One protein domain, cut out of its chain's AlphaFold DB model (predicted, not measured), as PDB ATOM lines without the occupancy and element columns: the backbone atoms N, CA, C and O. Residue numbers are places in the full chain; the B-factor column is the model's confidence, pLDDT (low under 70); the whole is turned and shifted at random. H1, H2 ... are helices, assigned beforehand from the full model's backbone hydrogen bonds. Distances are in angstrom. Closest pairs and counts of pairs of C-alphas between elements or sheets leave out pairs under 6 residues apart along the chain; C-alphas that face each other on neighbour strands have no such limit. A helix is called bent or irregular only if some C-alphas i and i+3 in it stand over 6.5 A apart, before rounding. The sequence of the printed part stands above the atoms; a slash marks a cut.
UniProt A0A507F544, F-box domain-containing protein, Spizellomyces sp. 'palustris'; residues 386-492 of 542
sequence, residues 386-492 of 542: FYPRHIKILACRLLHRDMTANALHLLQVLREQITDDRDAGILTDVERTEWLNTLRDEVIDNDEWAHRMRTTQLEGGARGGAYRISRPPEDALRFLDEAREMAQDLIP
ATOM      1  N   PHE A 386     152.396 153.928 166.326       94.56
ATOM      2  CA  PHE A 386     152.894 152.797 165.556       94.56
ATOM      3  C   PHE A 386     153.076 153.148 164.069       94.56
ATOM      4  O   PHE A 386     152.462 154.073 163.540       94.56
ATOM      5  N   TYR A 387     153.932 152.383 163.391       92.38
ATOM      6  CA  TYR A 387     154.175 152.448 161.947       92.38
ATOM      7  C   TYR A 387     154.011 151.056 161.325       92.38
ATOM      8  O   TYR A 387     154.233 150.075 162.036       92.38
ATOM      9  N   PRO A 388     153.730 150.940 160.011       93.69
ATOM     10  CA  PRO A 388     153.503 149.646 159.359       93.69
ATOM     11  C   PRO A 388     154.577 148.598 159.682       93.69
ATOM     12  O   PRO A 388     154.265 147.487 160.108       93.69
ATOM     13  N   ARG A 389     155.860 148.985 159.639       89.88
ATOM     14  CA  ARG A 389     156.998 148.109 159.985       89.88
ATOM     15  C   ARG A 389     156.930 147.467 161.379       89.88
ATOM     16  O   ARG A 389     157.588 146.456 161.617       89.88
ATOM     17  N   HIS A 390     156.190 148.047 162.326       93.31
ATOM     18  CA  HIS A 390     156.063 147.511 163.684       93.31
ATOM     19  C   HIS A 390     155.261 146.216 163.727       93.31
ATOM     20  O   HIS A 390     155.485 145.424 164.637       93.31
ATOM     21  N   ILE A 391     154.409 145.950 162.730       93.88
ATOM     22  CA  ILE A 391     153.681 144.679 162.611       93.88
ATOM     23  C   ILE A 391     154.651 143.503 162.591       93.88
ATOM     24  O   ILE A 391     154.490 142.570 163.373       93.88
ATOM     25  N   LYS A 392     155.711 143.586 161.779       90.81
ATOM     26  CA  LYS A 392     156.762 142.565 161.724       90.81
ATOM     27  C   LYS A 392     157.403 142.329 163.088       90.81
ATOM     28  O   LYS A 392     157.573 141.192 163.513       90.81
ATOM     29  N   ILE A 393     157.724 143.406 163.804       89.75
ATOM     30  CA  ILE A 393     158.366 143.327 165.122       89.75
ATOM     31  C   ILE A 393     157.440 142.654 166.138       89.75
ATOM     32  O   ILE A 393     157.875 141.767 166.873       89.75
ATOM     33  N   LEU A 394     156.164 143.049 166.172       91.75
ATOM     34  CA  LEU A 394     155.158 142.457 167.055       91.75
ATOM     35  C   LEU A 394     154.917 140.978 166.711       91.75
ATOM     36  O   LEU A 394     154.885 140.137 167.611       91.75
ATOM     37  N   ALA A 395     154.851 140.645 165.421       89.75
ATOM     38  CA  ALA A 395     154.718 139.280 164.927       89.75
ATOM     39  C   ALA A 395     155.923 138.403 165.312       89.75
ATOM     40  O   ALA A 395     155.744 137.257 165.729       89.75
ATOM     41  N   CYS A 396     157.146 138.943 165.244       86.69
ATOM     42  CA  CYS A 396     158.346 138.272 165.741       86.69
ATOM     43  C   CYS A 396     158.337 138.130 167.271       86.69
ATOM     44  O   CYS A 396     158.702 137.076 167.785       86.69
ATOM     45  N   ARG A 397     157.887 139.147 168.019       85.94
ATOM     46  CA  ARG A 397     157.786 139.090 169.489       85.94
ATOM     47  C   ARG A 397     156.839 138.010 169.980       85.94
ATOM     48  O   ARG A 397     157.108 137.387 170.999       85.94
ATOM     49  N   LEU A 398     155.757 137.773 169.256       84.38
ATOM     50  CA  LEU A 398     154.782 136.739 169.574       84.38
ATOM     51  C   LEU A 398     155.391 135.325 169.571       84.38
ATOM     52  O   LEU A 398     154.939 134.459 170.321       84.38
ATOM     53  N   LEU A 399     156.453 135.107 168.782       79.94
ATOM     54  CA  LEU A 399     157.245 133.870 168.783       79.94
ATOM     55  C   LEU A 399     158.108 133.711 170.050       79.94
ATOM     56  O   LEU A 399     158.681 132.644 170.276       79.94
ATOM     57  N   HIS A 400     158.202 134.733 170.903       78.31
ATOM     58  CA  HIS A 400     158.850 134.646 172.206       78.31
ATOM     59  C   HIS A 400     157.806 134.453 173.310       78.31
ATOM     60  O   HIS A 400     156.975 135.319 173.572       78.31
ATOM     61  N   ARG A 401     157.898 133.315 174.010       72.38
ATOM     62  CA  ARG A 401     156.932 132.860 175.030       72.38
ATOM     63  C   ARG A 401     156.593 133.898 176.108       72.38
ATOM     64  O   ARG A 401     155.460 133.942 176.568       72.38
ATOM     65  N   ASP A 402     157.568 134.696 176.535       73.56
ATOM     66  CA  ASP A 402     157.392 135.635 177.652       73.56
ATOM     67  C   ASP A 402     156.795 136.986 177.218       73.56
ATOM     68  O   ASP A 402     156.448 137.812 178.060       73.56
ATOM     69  N   MET A 403     156.659 137.210 175.908       76.12
ATOM     70  CA  MET A 403     156.223 138.487 175.334       76.12
ATOM     71  C   MET A 403     154.829 138.427 174.725       76.12
ATOM     72  O   MET A 403     154.305 139.455 174.309       76.12
ATOM     73  N   THR A 404     154.218 137.247 174.676       80.69
ATOM     74  CA  THR A 404     152.995 136.993 173.921       80.69
ATOM     75  C   THR A 404     151.818 137.875 174.372       80.69
ATOM     76  O   THR A 404     151.200 138.537 173.542       80.69
ATOM     77  N   ALA A 405     151.576 137.988 175.683       85.50
ATOM     78  CA  ALA A 405     150.513 138.844 176.224       85.50
ATOM     79  C   ALA A 405     150.755 140.341 175.953       85.50
ATOM     80  O   ALA A 405     149.827 141.071 175.621       85.50
ATOM     81  N   ASN A 406     152.010 140.793 176.055       88.44
ATOM     82  CA  ASN A 406     152.376 142.177 175.754       88.44
ATOM     83  C   ASN A 406     152.255 142.469 174.247       88.44
ATOM     84  O   ASN A 406     151.741 143.506 173.863       88.44
ATOM     85  N   ALA A 407     152.666 141.544 173.377       89.94
ATOM     86  CA  ALA A 407     152.519 141.705 171.931       89.94
ATOM     87  C   ALA A 407     151.045 141.822 171.508       89.94
ATOM     88  O   ALA A 407     150.732 142.647 170.655       89.94
ATOM     89  N   LEU A 408     150.149 141.044 172.127       90.06
ATOM     90  CA  LEU A 408     148.704 141.170 171.921       90.06
ATOM     91  C   LEU A 408     148.157 142.515 172.410       90.06
ATOM     92  O   LEU A 408     147.432 143.165 171.667       90.06
ATOM     93  N   HIS A 409     148.532 142.947 173.618       92.62
ATOM     94  CA  HIS A 409     148.170 144.273 174.143       92.62
ATOM     95  C   HIS A 409     148.605 145.389 173.186       92.62
ATOM     96  O   HIS A 409     147.793 146.204 172.762       92.62
ATOM     97  N   LEU A 410     149.865 145.367 172.744       94.06
ATOM     98  CA  LEU A 410     150.392 146.349 171.796       94.06
ATOM     99  C   LEU A 410     149.688 146.293 170.434       94.06
ATOM    100  O   LEU A 410     149.507 147.338 169.819       94.06
ATOM    101  N   LEU A 411     149.271 145.110 169.963       94.69
ATOM    102  CA  LEU A 411     148.484 144.981 168.733       94.69
ATOM    103  C   LEU A 411     147.092 145.610 168.886       94.69
ATOM    104  O   LEU A 411     146.621 146.253 167.955       94.69
ATOM    105  N   GLN A 412     146.456 145.465 170.050       94.38
ATOM    106  CA  GLN A 412     145.161 146.090 170.333       94.38
ATOM    107  C   GLN A 412     145.276 147.614 170.369       94.38
ATOM    108  O   GLN A 412     144.508 148.291 169.691       94.38
ATOM    109  N   VAL A 413     146.291 148.154 171.052       94.38
ATOM    110  CA  VAL A 413     146.553 149.604 171.033       94.38
ATOM    111  C   VAL A 413     146.872 150.085 169.614       94.38
ATOM    112  O   VAL A 413     146.417 151.147 169.196       94.38
ATOM    113  N   LEU A 414     147.626 149.304 168.835       94.75
ATOM    114  CA  LEU A 414     147.898 149.612 167.432       94.75
ATOM    115  C   LEU A 414     146.601 149.652 166.614       94.75
ATOM    116  O   LEU A 414     146.403 150.614 165.876       94.75
ATOM    117  N   ARG A 415     145.713 148.659 166.766       93.75
ATOM    118  CA  ARG A 415     144.386 148.635 166.134       93.75
ATOM    119  C   ARG A 415     143.611 149.903 166.469       93.75
ATOM    120  O   ARG A 415     143.195 150.596 165.552       93.75
ATOM    121  N   GLU A 416     143.502 150.248 167.751       92.06
ATOM    122  CA  GLU A 416     142.832 151.474 168.203       92.06
ATOM    123  C   GLU A 416     143.411 152.724 167.520       92.06
ATOM    124  O   GLU A 416     142.654 153.524 166.978       92.06
ATOM    125  N   GLN A 417     144.742 152.850 167.433       91.00
ATOM    126  CA  GLN A 417     145.392 153.986 166.764       91.00
ATOM    127  C   GLN A 417     145.092 154.092 165.260       91.00
ATOM    128  O   GLN A 417     145.139 155.198 164.718       91.00
ATOM    129  N   ILE A 418     144.844 152.974 164.570       90.31
ATOM    130  CA  ILE A 418     144.588 152.973 163.120       90.31
ATOM    131  C   ILE A 418     143.092 152.963 162.768       90.31
ATOM    132  O   ILE A 418     142.751 153.395 161.666       90.31
ATOM    133  N   THR A 419     142.216 152.481 163.661       86.44
ATOM    134  CA  THR A 419     140.771 152.329 163.405       86.44
ATOM    135  C   THR A 419     139.872 153.314 164.157       86.44
ATOM    136  O   THR A 419     138.744 153.512 163.717       86.44
ATOM    137  N   ASP A 420     140.287 153.894 165.295       82.00
ATOM    138  CA  ASP A 420     139.394 154.757 166.093       82.00
ATOM    139  C   ASP A 420     139.188 156.139 165.445       82.00
ATOM    140  O   ASP A 420     140.079 156.994 165.423       82.00
ATOM    141  N   ASP A 421     137.959 156.371 164.968       58.38
ATOM    142  CA  ASP A 421     137.462 157.604 164.338       58.38
ATOM    143  C   ASP A 421     137.667 158.881 165.162       58.38
ATOM    144  O   ASP A 421     137.671 159.980 164.602       58.38
ATOM    145  N   ARG A 422     137.865 158.768 166.481       62.25
ATOM    146  CA  ARG A 422     138.084 159.931 167.358       62.25
ATOM    147  C   ARG A 422     139.391 160.662 167.061       62.25
ATOM    148  O   ARG A 422     139.432 161.881 167.222       62.25
ATOM    149  N   ASP A 423     140.385 159.932 166.557       53.41
ATOM    150  CA  ASP A 423     141.618 160.464 165.970       53.41
ATOM    151  C   ASP A 423     141.701 160.217 164.443       53.41
ATOM    152  O   ASP A 423     142.594 160.772 163.787       53.41
ATOM    153  N   ALA A 424     140.785 159.430 163.840       44.16
ATOM    154  CA  ALA A 424     140.808 159.033 162.418       44.16
ATOM    155  C   ALA A 424     140.367 160.118 161.421       44.16
ATOM    156  O   ALA A 424     139.591 159.904 160.489       44.16
ATOM    157  N   GLY A 425     140.988 161.288 161.529       52.72
ATOM    158  CA  GLY A 425     141.021 162.257 160.441       52.72
ATOM    159  C   GLY A 425     142.145 162.058 159.411       52.72
ATOM    160  O   GLY A 425     142.176 162.821 158.451       52.72
ATOM    161  N   ILE A 426     143.127 161.153 159.593       64.69
ATOM    162  CA  ILE A 426     144.443 161.341 158.926       64.69
ATOM    163  C   ILE A 426     145.209 160.048 158.562       64.69
ATOM    164  O   ILE A 426     146.429 160.028 158.662       64.69
ATOM    165  N   LEU A 427     144.554 158.958 158.142       82.81
ATOM    166  CA  LEU A 427     145.264 157.989 157.288       82.81
ATOM    167  C   LEU A 427     144.870 158.258 155.845       82.81
ATOM    168  O   LEU A 427     143.706 158.107 155.466       82.81
ATOM    169  N   THR A 428     145.845 158.675 155.047       88.50
ATOM    170  CA  THR A 428     145.694 158.773 153.597       88.50
ATOM    171  C   THR A 428     145.420 157.387 153.005       88.50
ATOM    172  O   THR A 428     145.826 156.368 153.566       88.50
ATOM    173  N   ASP A 429     144.774 157.318 151.840       89.00
ATOM    174  CA  ASP A 429     144.558 156.034 151.148       89.00
ATOM    175  C   ASP A 429     145.882 155.296 150.875       89.00
ATOM    176  O   ASP A 429     145.927 154.063 150.863       89.00
ATOM    177  N   VAL A 430     146.977 156.052 150.712       91.06
ATOM    178  CA  VAL A 430     148.341 155.526 150.574       91.06
ATOM    179  C   VAL A 430     148.787 154.831 151.860       91.06
ATOM    180  O   VAL A 430     149.189 153.674 151.803       91.06
ATOM    181  N   GLU A 431     148.658 155.487 153.015       90.75
ATOM    182  CA  GLU A 431     149.025 154.896 154.309       90.75
ATOM    183  C   GLU A 431     148.147 153.691 154.654       90.75
ATOM    184  O   GLU A 431     148.658 152.676 155.120       90.75
ATOM    185  N   ARG A 432     146.835 153.746 154.374       91.19
ATOM    186  CA  ARG A 432     145.941 152.585 154.556       91.19
ATOM    187  C   ARG A 432     146.393 151.394 153.721       91.19
ATOM    188  O   ARG A 432     146.432 150.271 154.218       91.19
ATOM    189  N   THR A 433     146.756 151.644 152.464       92.81
ATOM    190  CA  THR A 433     147.274 150.608 151.565       92.81
ATOM    191  C   THR A 433     148.597 150.043 152.087       92.81
ATOM    192  O   THR A 433     148.789 148.831 152.060       92.81
ATOM    193  N   GLU A 434     149.488 150.887 152.611       93.69
ATOM    194  CA  GLU A 434     150.757 150.458 153.212       93.69
ATOM    195  C   GLU A 434     150.542 149.563 154.443       93.69
ATOM    196  O   GLU A 434     151.151 148.495 154.546       93.69
ATOM    197  N   TRP A 435     149.634 149.947 155.345       94.56
ATOM    198  CA  TRP A 435     149.245 149.130 156.496       94.56
ATOM    199  C   TRP A 435     148.643 147.788 156.078       94.56
ATOM    200  O   TRP A 435     149.053 146.748 156.594       94.56
ATOM    201  N   LEU A 436     147.707 147.799 155.124       95.00
ATOM    202  CA  LEU A 436     147.054 146.592 154.623       95.00
ATOM    203  C   LEU A 436     148.062 145.624 153.997       95.00
ATOM    204  O   LEU A 436     148.029 144.429 154.291       95.00
ATOM    205  N   ASN A 437     148.963 146.140 153.158       95.38
ATOM    206  CA  ASN A 437     150.014 145.337 152.543       95.38
ATOM    207  C   ASN A 437     150.937 144.758 153.614       95.38
ATOM    208  O   ASN A 437     151.180 143.561 153.612       95.38
ATOM    209  N   THR A 438     151.359 145.558 154.595       94.00
ATOM    210  CA  THR A 438     152.263 145.073 155.647       94.00
ATOM    211  C   THR A 438     151.614 144.000 156.530       94.00
ATOM    212  O   THR A 438     152.257 143.008 156.861       94.00
ATOM    213  N   LEU A 439     150.330 144.145 156.884       94.88
ATOM    214  CA  LEU A 439     149.577 143.113 157.615       94.88
ATOM    215  C   LEU A 439     149.500 141.798 156.829       94.88
ATOM    216  O   LEU A 439     149.656 140.720 157.407       94.88
ATOM    217  N   ARG A 440     149.278 141.882 155.513       95.38
ATOM    218  CA  ARG A 440     149.256 140.713 154.629       95.38
ATOM    219  C   ARG A 440     150.625 140.065 154.512       95.38
ATOM    220  O   ARG A 440     150.757 138.885 154.823       95.38
ATOM    221  N   ASP A 441     151.628 140.854 154.161       94.56
ATOM    222  CA  ASP A 441     152.973 140.384 153.842       94.56
ATOM    223  C   ASP A 441     153.708 139.817 155.064       94.56
ATOM    224  O   ASP A 441     154.481 138.869 154.934       94.56
ATOM    225  N   GLU A 442     153.476 140.358 156.263       93.31
ATOM    226  CA  GLU A 442     154.211 139.959 157.473       93.31
ATOM    227  C   GLU A 442     153.442 138.959 158.357       93.31
ATOM    228  O   GLU A 442     154.067 138.249 159.146       93.31
ATOM    229  N   VAL A 443     152.106 138.870 158.242       93.19
ATOM    230  CA  VAL A 443     151.276 138.045 159.150       93.19
ATOM    231  C   VAL A 443     150.248 137.179 158.420       93.19
ATOM    232  O   VAL A 443     150.270 135.960 158.584       93.19
ATOM    233  N   ILE A 444     149.326 137.772 157.652       94.69
ATOM    234  CA  ILE A 444     148.123 137.060 157.171       94.69
ATOM    235  C   ILE A 444     148.457 136.067 156.053       94.69
ATOM    236  O   ILE A 444     148.040 134.908 156.121       94.69
ATOM    237  N   ASP A 445     149.211 136.524 155.057       95.06
ATOM    238  CA  ASP A 445     149.577 135.770 153.854       95.06
ATOM    239  C   ASP A 445     151.039 135.281 153.921       95.06
ATOM    240  O   ASP A 445     151.563 134.698 152.971       95.06
ATOM    241  N   ASN A 446     151.711 135.491 155.059       93.88
ATOM    242  CA  ASN A 446     153.097 135.094 155.266       93.88
ATOM    243  C   ASN A 446     153.213 133.591 155.573       93.88
ATOM    244  O   ASN A 446     153.005 133.136 156.706       93.88
ATOM    245  N   ASP A 447     153.600 132.810 154.563       91.00
ATOM    246  CA  ASP A 447     153.793 131.362 154.681       91.00
ATOM    247  C   ASP A 447     154.835 130.974 155.738       91.00
ATOM    248  O   ASP A 447     154.665 129.959 156.420       91.00
ATOM    249  N   GLU A 448     155.900 131.767 155.905       85.50
ATOM    250  CA  GLU A 448     156.936 131.517 156.906       85.50
ATOM    251  C   GLU A 448     156.378 131.694 158.320       85.50
ATOM    252  O   GLU A 448     156.577 130.826 159.171       85.50
ATOM    253  N   TRP A 449     155.636 132.771 158.570       85.12
ATOM    254  CA  TRP A 449     154.986 133.019 159.852       85.12
ATOM    255  C   TRP A 449     153.960 131.925 160.163       85.12
ATOM    256  O   TRP A 449     154.011 131.298 161.226       85.12
ATOM    257  N   ALA A 450     153.104 131.588 159.194       85.75
ATOM    258  CA  ALA A 450     152.147 130.493 159.317       85.75
ATOM    259  C   ALA A 450     152.845 129.141 159.552       85.75
ATOM    260  O   ALA A 450     152.351 128.291 160.298       85.75
ATOM    261  N   HIS A 451     154.003 128.909 158.928       84.56
ATOM    262  CA  HIS A 451     154.825 127.728 159.173       84.56
ATOM    263  C   HIS A 451     155.408 127.729 160.590       84.56
ATOM    264  O   HIS A 451     155.202 126.746 161.295       84.56
ATOM    265  N   ARG A 452     156.044 128.819 161.040       80.19
ATOM    266  CA  ARG A 452     156.619 128.968 162.393       80.19
ATOM    267  C   ARG A 452     155.574 128.752 163.490       80.19
ATOM    268  O   ARG A 452     155.856 128.079 164.479       80.19
ATOM    269  N   MET A 453     154.344 129.229 163.285       76.88
ATOM    270  CA  MET A 453     153.241 128.984 164.222       76.88
ATOM    271  C   MET A 453     152.789 127.519 164.249       76.88
ATOM    272  O   MET A 453     152.399 127.012 165.300       76.88
ATOM    273  N   ARG A 454     152.888 126.801 163.123       73.06
ATOM    274  CA  ARG A 454     152.548 125.370 163.033       73.06
ATOM    275  C   ARG A 454     153.666 124.442 163.510       73.06
ATOM    276  O   ARG A 454     153.362 123.365 164.016       73.06
ATOM    277  N   THR A 455     154.937 124.815 163.345       65.31
ATOM    278  CA  THR A 455     156.087 123.930 163.614       65.31
ATOM    279  C   THR A 455     156.575 123.920 165.055       65.31
ATOM    280  O   THR A 455     157.512 123.185 165.364       65.31
ATOM    281  N   THR A 456     155.922 124.675 165.942       57.78
ATOM    282  CA  THR A 456     156.089 124.637 167.406       57.78
ATOM    283  C   THR A 456     157.515 124.802 167.929       57.78
ATOM    284  O   THR A 456     157.783 124.547 169.106       57.78
ATOM    285  N   GLN A 457     158.428 125.267 167.080       56.41
ATOM    286  CA  GLN A 457     159.812 125.530 167.415       56.41
ATOM    287  C   GLN A 457     159.929 127.006 167.792       56.41
ATOM    288  O   GLN A 457     160.300 127.839 166.971       56.41
ATOM    289  N   LEU A 458     159.578 127.340 169.036       58.28
ATOM    290  CA  LEU A 458     159.946 128.648 169.571       58.28
ATOM    291  C   LEU A 458     161.461 128.641 169.764       58.28
ATOM    292  O   LEU A 458     162.011 127.720 170.383       58.28
ATOM    293  N   GLU A 459     162.141 129.643 169.210       55.09
ATOM    294  CA  GLU A 459     163.557 129.847 169.478       55.09
ATOM    295  C   GLU A 459     163.732 129.967 170.994       55.09
ATOM    296  O   GLU A 459     163.150 130.835 171.652       55.09
ATOM    297  N   GLY A 460     164.485 129.028 171.571       46.56
ATOM    298  CA  GLY A 460     164.853 129.114 172.973       46.56
ATOM    299  C   GLY A 460     165.551 130.445 173.193       46.56
ATOM    300  O   GLY A 460     166.430 130.802 172.410       46.56
ATOM    301  N   GLY A 461     165.176 131.170 174.253       51.34
ATOM    302  CA  GLY A 461     165.892 132.377 174.672       51.34
ATOM    303  C   GLY A 461     167.388 132.103 174.893       51.34
ATOM    304  O   GLY A 461     167.872 131.002 174.643       51.34
ATOM    305  N   ALA A 462     168.136 133.062 175.441       46.25
ATOM    306  CA  ALA A 462     169.608 133.028 175.562       46.25
ATOM    307  C   ALA A 462     170.259 131.738 176.145       46.25
ATOM    308  O   ALA A 462     171.479 131.601 176.129       46.25
ATOM    309  N   ARG A 463     169.472 130.782 176.656       47.03
ATOM    310  CA  ARG A 463     169.873 129.443 177.109       47.03
ATOM    311  C   ARG A 463     169.758 128.317 176.058       47.03
ATOM    312  O   ARG A 463     169.984 127.167 176.414       47.03
ATOM    313  N   GLY A 464     169.441 128.608 174.793       43.78
ATOM    314  CA  GLY A 464     169.724 127.716 173.653       43.78
ATOM    315  C   GLY A 464     168.951 126.391 173.578       43.78
ATOM    316  O   GLY A 464     169.404 125.464 172.912       43.78
ATOM    317  N   GLY A 465     167.797 126.270 174.239       50.22
ATOM    318  CA  GLY A 465     166.934 125.088 174.139       50.22
ATOM    319  C   GLY A 465     165.689 125.372 173.308       50.22
ATOM    320  O   GLY A 465     164.785 126.045 173.795       50.22
ATOM    321  N   ALA A 466     165.614 124.856 172.079       53.75
ATOM    322  CA  ALA A 466     164.367 124.854 171.317       53.75
ATOM    323  C   ALA A 466     163.359 123.929 172.019       53.75
ATOM    324  O   ALA A 466     163.539 122.710 172.049       53.75
ATOM    325  N   TYR A 467     162.313 124.501 172.615       53.38
ATOM    326  CA  TYR A 467     161.221 123.726 173.194       53.38
ATOM    327  C   TYR A 467     160.152 123.505 172.132       53.38
ATOM    328  O   TYR A 467     159.616 124.463 171.584       53.38
ATOM    329  N   ARG A 468     159.816 122.238 171.873       52.72
ATOM    330  CA  ARG A 468     158.621 121.894 171.101       52.72
ATOM    331  C   ARG A 468     157.397 122.054 171.989       52.72
ATOM    332  O   ARG A 468     157.266 121.345 172.986       52.72
ATOM    333  N   ILE A 469     156.496 122.952 171.618       57.41
ATOM    334  CA  ILE A 469     155.142 122.987 172.183       57.41
ATOM    335  C   ILE A 469     154.272 122.003 171.378       57.41
ATOM    336  O   ILE A 469     154.561 121.706 170.225       57.41
ATOM    337  N   SER A 470     153.247 121.396 171.971       46.66
ATOM    338  CA  SER A 470     152.374 120.437 171.269       46.66
ATOM    339  C   SER A 470     151.240 121.103 170.479       46.66
ATOM    340  O   SER A 470     150.571 120.434 169.694       46.66
ATOM    341  N   ARG A 471     151.010 122.404 170.688       59.19
ATOM    342  CA  ARG A 471     149.978 123.220 170.036       59.19
ATOM    343  C   ARG A 471     150.514 124.636 169.789       59.19
ATOM    344  O   ARG A 471     151.356 125.076 170.579       59.19
ATOM    345  N   PRO A 472     150.058 125.340 168.734       64.69
ATOM    346  CA  PRO A 472     150.308 126.773 168.612       64.69
ATOM    347  C   PRO A 472     149.806 127.475 169.884       64.69
ATOM    348  O   PRO A 472     148.759 127.077 170.407       64.69
ATOM    349  N   PRO A 473     150.532 128.474 170.413       76.00
ATOM    350  CA  PRO A 473     150.023 129.290 171.509       76.00
ATOM    351  C   PRO A 473     148.664 129.878 171.104       76.00
ATOM    352  O   PRO A 473     148.548 130.415 170.004       76.00
ATOM    353  N   GLU A 474     147.637 129.765 171.951       83.75
ATOM    354  CA  GLU A 474     146.297 130.321 171.669       83.75
ATOM    355  C   GLU A 474     146.379 131.810 171.324       83.75
ATOM    356  O   GLU A 474     145.769 132.278 170.366       83.75
ATOM    357  N   ASP A 475     147.244 132.524 172.032       81.19
ATOM    358  CA  ASP A 475     147.551 133.921 171.782       81.19
ATOM    359  C   ASP A 475     148.109 134.193 170.376       81.19
ATOM    360  O   ASP A 475     147.906 135.274 169.832       81.19
ATOM    361  N   ALA A 476     148.810 133.230 169.767       83.62
ATOM    362  CA  ALA A 476     149.344 133.414 168.427       83.62
ATOM    363  C   ALA A 476     148.259 133.330 167.349       83.62
ATOM    364  O   ALA A 476     148.281 134.088 166.380       83.62
ATOM    365  N   LEU A 477     147.281 132.443 167.545       86.75
ATOM    366  CA  LEU A 477     146.076 132.406 166.717       86.75
ATOM    367  C   LEU A 477     145.242 133.671 166.930       86.75
ATOM    368  O   LEU A 477     144.816 134.283 165.959       86.75
ATOM    369  N   ARG A 478     145.109 134.121 168.184       88.69
ATOM    370  CA  ARG A 478     144.434 135.381 168.505       88.69
ATOM    371  C   ARG A 478     145.085 136.577 167.812       88.69
ATOM    372  O   ARG A 478     144.375 137.407 167.268       88.69
ATOM    373  N   PHE A 479     146.415 136.650 167.772       90.00
ATOM    374  CA  PHE A 479     147.131 137.708 167.053       90.00
ATOM    375  C   PHE A 479     146.827 137.687 165.547       90.00
ATOM    376  O   PHE A 479     146.649 138.743 164.948       90.00
ATOM    377  N   LEU A 480     146.754 136.499 164.932       91.19
ATOM    378  CA  LEU A 480     146.379 136.358 163.520       91.19
ATOM    379  C   LEU A 480     144.949 136.838 163.265       91.19
ATOM    380  O   LEU A 480     144.701 137.512 162.267       91.19
ATOM    381  N   ASP A 481     144.016 136.472 164.140       93.31
ATOM    382  CA  ASP A 481     142.616 136.861 164.003       93.31
ATOM    383  C   ASP A 481     142.447 138.376 164.192       93.31
ATOM    384  O   ASP A 481     141.840 139.021 163.341       93.31
ATOM    385  N   GLU A 482     143.098 138.972 165.195       93.06
ATOM    386  CA  GLU A 482     143.142 140.432 165.384       93.06
ATOM    387  C   GLU A 482     143.764 141.143 164.168       93.06
ATOM    388  O   GLU A 482     143.218 142.130 163.679       93.06
ATOM    389  N   ALA A 483     144.857 140.614 163.601       93.38
ATOM    390  CA  ALA A 483     145.473 141.167 162.393       93.38
ATOM    391  C   ALA A 483     144.544 141.096 161.164       93.38
ATOM    392  O   ALA A 483     144.528 142.017 160.343       93.38
ATOM    393  N   ARG A 484     143.748 140.025 161.026       95.12
ATOM    394  CA  ARG A 484     142.734 139.892 159.963       95.12
ATOM    395  C   ARG A 484     141.590 140.876 160.140       95.12
ATOM    396  O   ARG A 484     141.154 141.462 159.152       95.12
ATOM    397  N   GLU A 485     141.113 141.055 161.366       94.81
ATOM    398  CA  GLU A 485     140.075 142.039 161.668       94.81
ATOM    399  C   GLU A 485     140.565 143.458 161.368       94.81
ATOM    400  O   GLU A 485     139.904 144.181 160.631       94.81
ATOM    401  N   MET A 486     141.780 143.811 161.797       93.69
ATOM    402  CA  MET A 486     142.409 145.086 161.433       93.69
ATOM    403  C   MET A 486     142.508 145.285 159.917       93.69
ATOM    404  O   MET A 486     142.211 146.362 159.403       93.69
ATOM    405  N   ALA A 487     142.924 144.252 159.177       94.44
ATOM    406  CA  ALA A 487     143.002 144.321 157.722       94.44
ATOM    407  C   ALA A 487     141.622 144.536 157.081       94.44
ATOM    408  O   ALA A 487     141.529 145.222 156.067       94.44
ATOM    409  N   GLN A 488     140.560 143.975 157.665       94.69
ATOM    410  CA  GLN A 488     139.185 144.185 157.219       94.69
ATOM    411  C   GLN A 488     138.691 145.605 157.534       94.69
ATOM    412  O   GLN A 488     138.040 146.208 156.680       94.69
ATOM    413  N   ASP A 489     139.042 146.142 158.705       91.25
ATOM    414  CA  ASP A 489     138.700 147.499 159.149       91.25
ATOM    415  C   ASP A 489     139.391 148.580 158.287       91.25
ATOM    416  O   ASP A 489     138.835 149.652 158.056       91.25
ATOM    417  N   LEU A 490     140.581 148.287 157.746       90.88
ATOM    418  CA  LEU A 490     141.325 149.184 156.850       90.88
ATOM    419  C   LEU A 490     140.788 149.234 155.410       90.88
ATOM    420  O   LEU A 490     141.182 150.120 154.644       90.88
ATOM    421  N   ILE A 491     139.921 148.298 155.006       90.94
ATOM    422  CA  ILE A 491     139.322 148.318 153.666       90.94
ATOM    423  C   ILE A 491     138.301 149.460 153.634       90.94
ATOM    424  O   ILE A 491     137.320 149.411 154.380       90.94
ATOM    425  N   PRO A 492     138.477 150.481 152.768       83.31
ATOM    426  CA  PRO A 492     137.529 151.580 152.700       83.31
ATOM    427  C   PRO A 492     136.132 151.023 152.405       83.31
ATOM    428  O   PRO A 492     136.003 150.117 151.569       83.31
TER     429      PRO A 492
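AT A GLANCE: This is residues 386 to 492 of the 542 residues of the protein "F-box domain-containing protein" of Spizellomyces sp. 'palustris' (UniProt A0A507F544). Four helices, H1, H2, H5 and H3, stand nearly side by side in a ring of contacts as an elongated bundle, H1 and H3 running one way and H2 and H5 the other. Short H4 is set at a slant near one end, and beyond it the long loop of residues 455 to 473 reaches outward and folds back. The printed part has 107 residues with five named helices, H1 to H5 in chain order, and no named strand; the class is all helix. It is compact, with a radius of gyration of the C-alphas of 14.6 A, and spans 47 by 24 by 21 A.

IN THESE COORDINATES: Find C-alpha 390 at (156.063, 147.511, 163.684), where H1 begins; it runs to residue 398. H2 takes residues 404 to 419, 22.3 A long, and H3 residues 429 to 444, 20.2 A. H3 is irregular, but only just: C-alphas 441 and 444 are 6.8 A apart. H4 holds residues 447 to 454. H5, residues 474 to 489, runs 22.6 A to C-alpha 489 at (138.700, 147.499, 159.149).

HOW THE PARTS SIT: H1 and H2 form a helical hairpin at 24 degrees; their closest C-alphas, Leu 398 and Thr 404, are 4.7 A apart. H1 touches residues 438 to 443 of H3, closest at C-alphas Lys 392 and Glu 442, 5.6 A. H2 touches H5 at 7 degrees, the same way, with C-alphas Leu 408 and Phe 479 at 6.2 A. H3 touches residues 480 to 487 of H5, opposite ways; C-alphas Leu 436 and Ala 487 are closest, 5.6 A. H4 touches H3 only at the corner, C-alphas Val 443 and Trp 449 at 6.3 A. H2 and H3 are apart. In H1 to H5 every O i to N i+4 pair is within hydrogen-bond range.

THE WHOLE: Look at C-alphas Gly 425 and Gly 465, the two farthest apart, 47.3 A. The printed part has no cut. The link from H4 to H5 is long, and in it residues 457 to 458 pair antiparallel with 467 to 468. Residues 421 to 426 and 455 to 472 have pLDDT under 70.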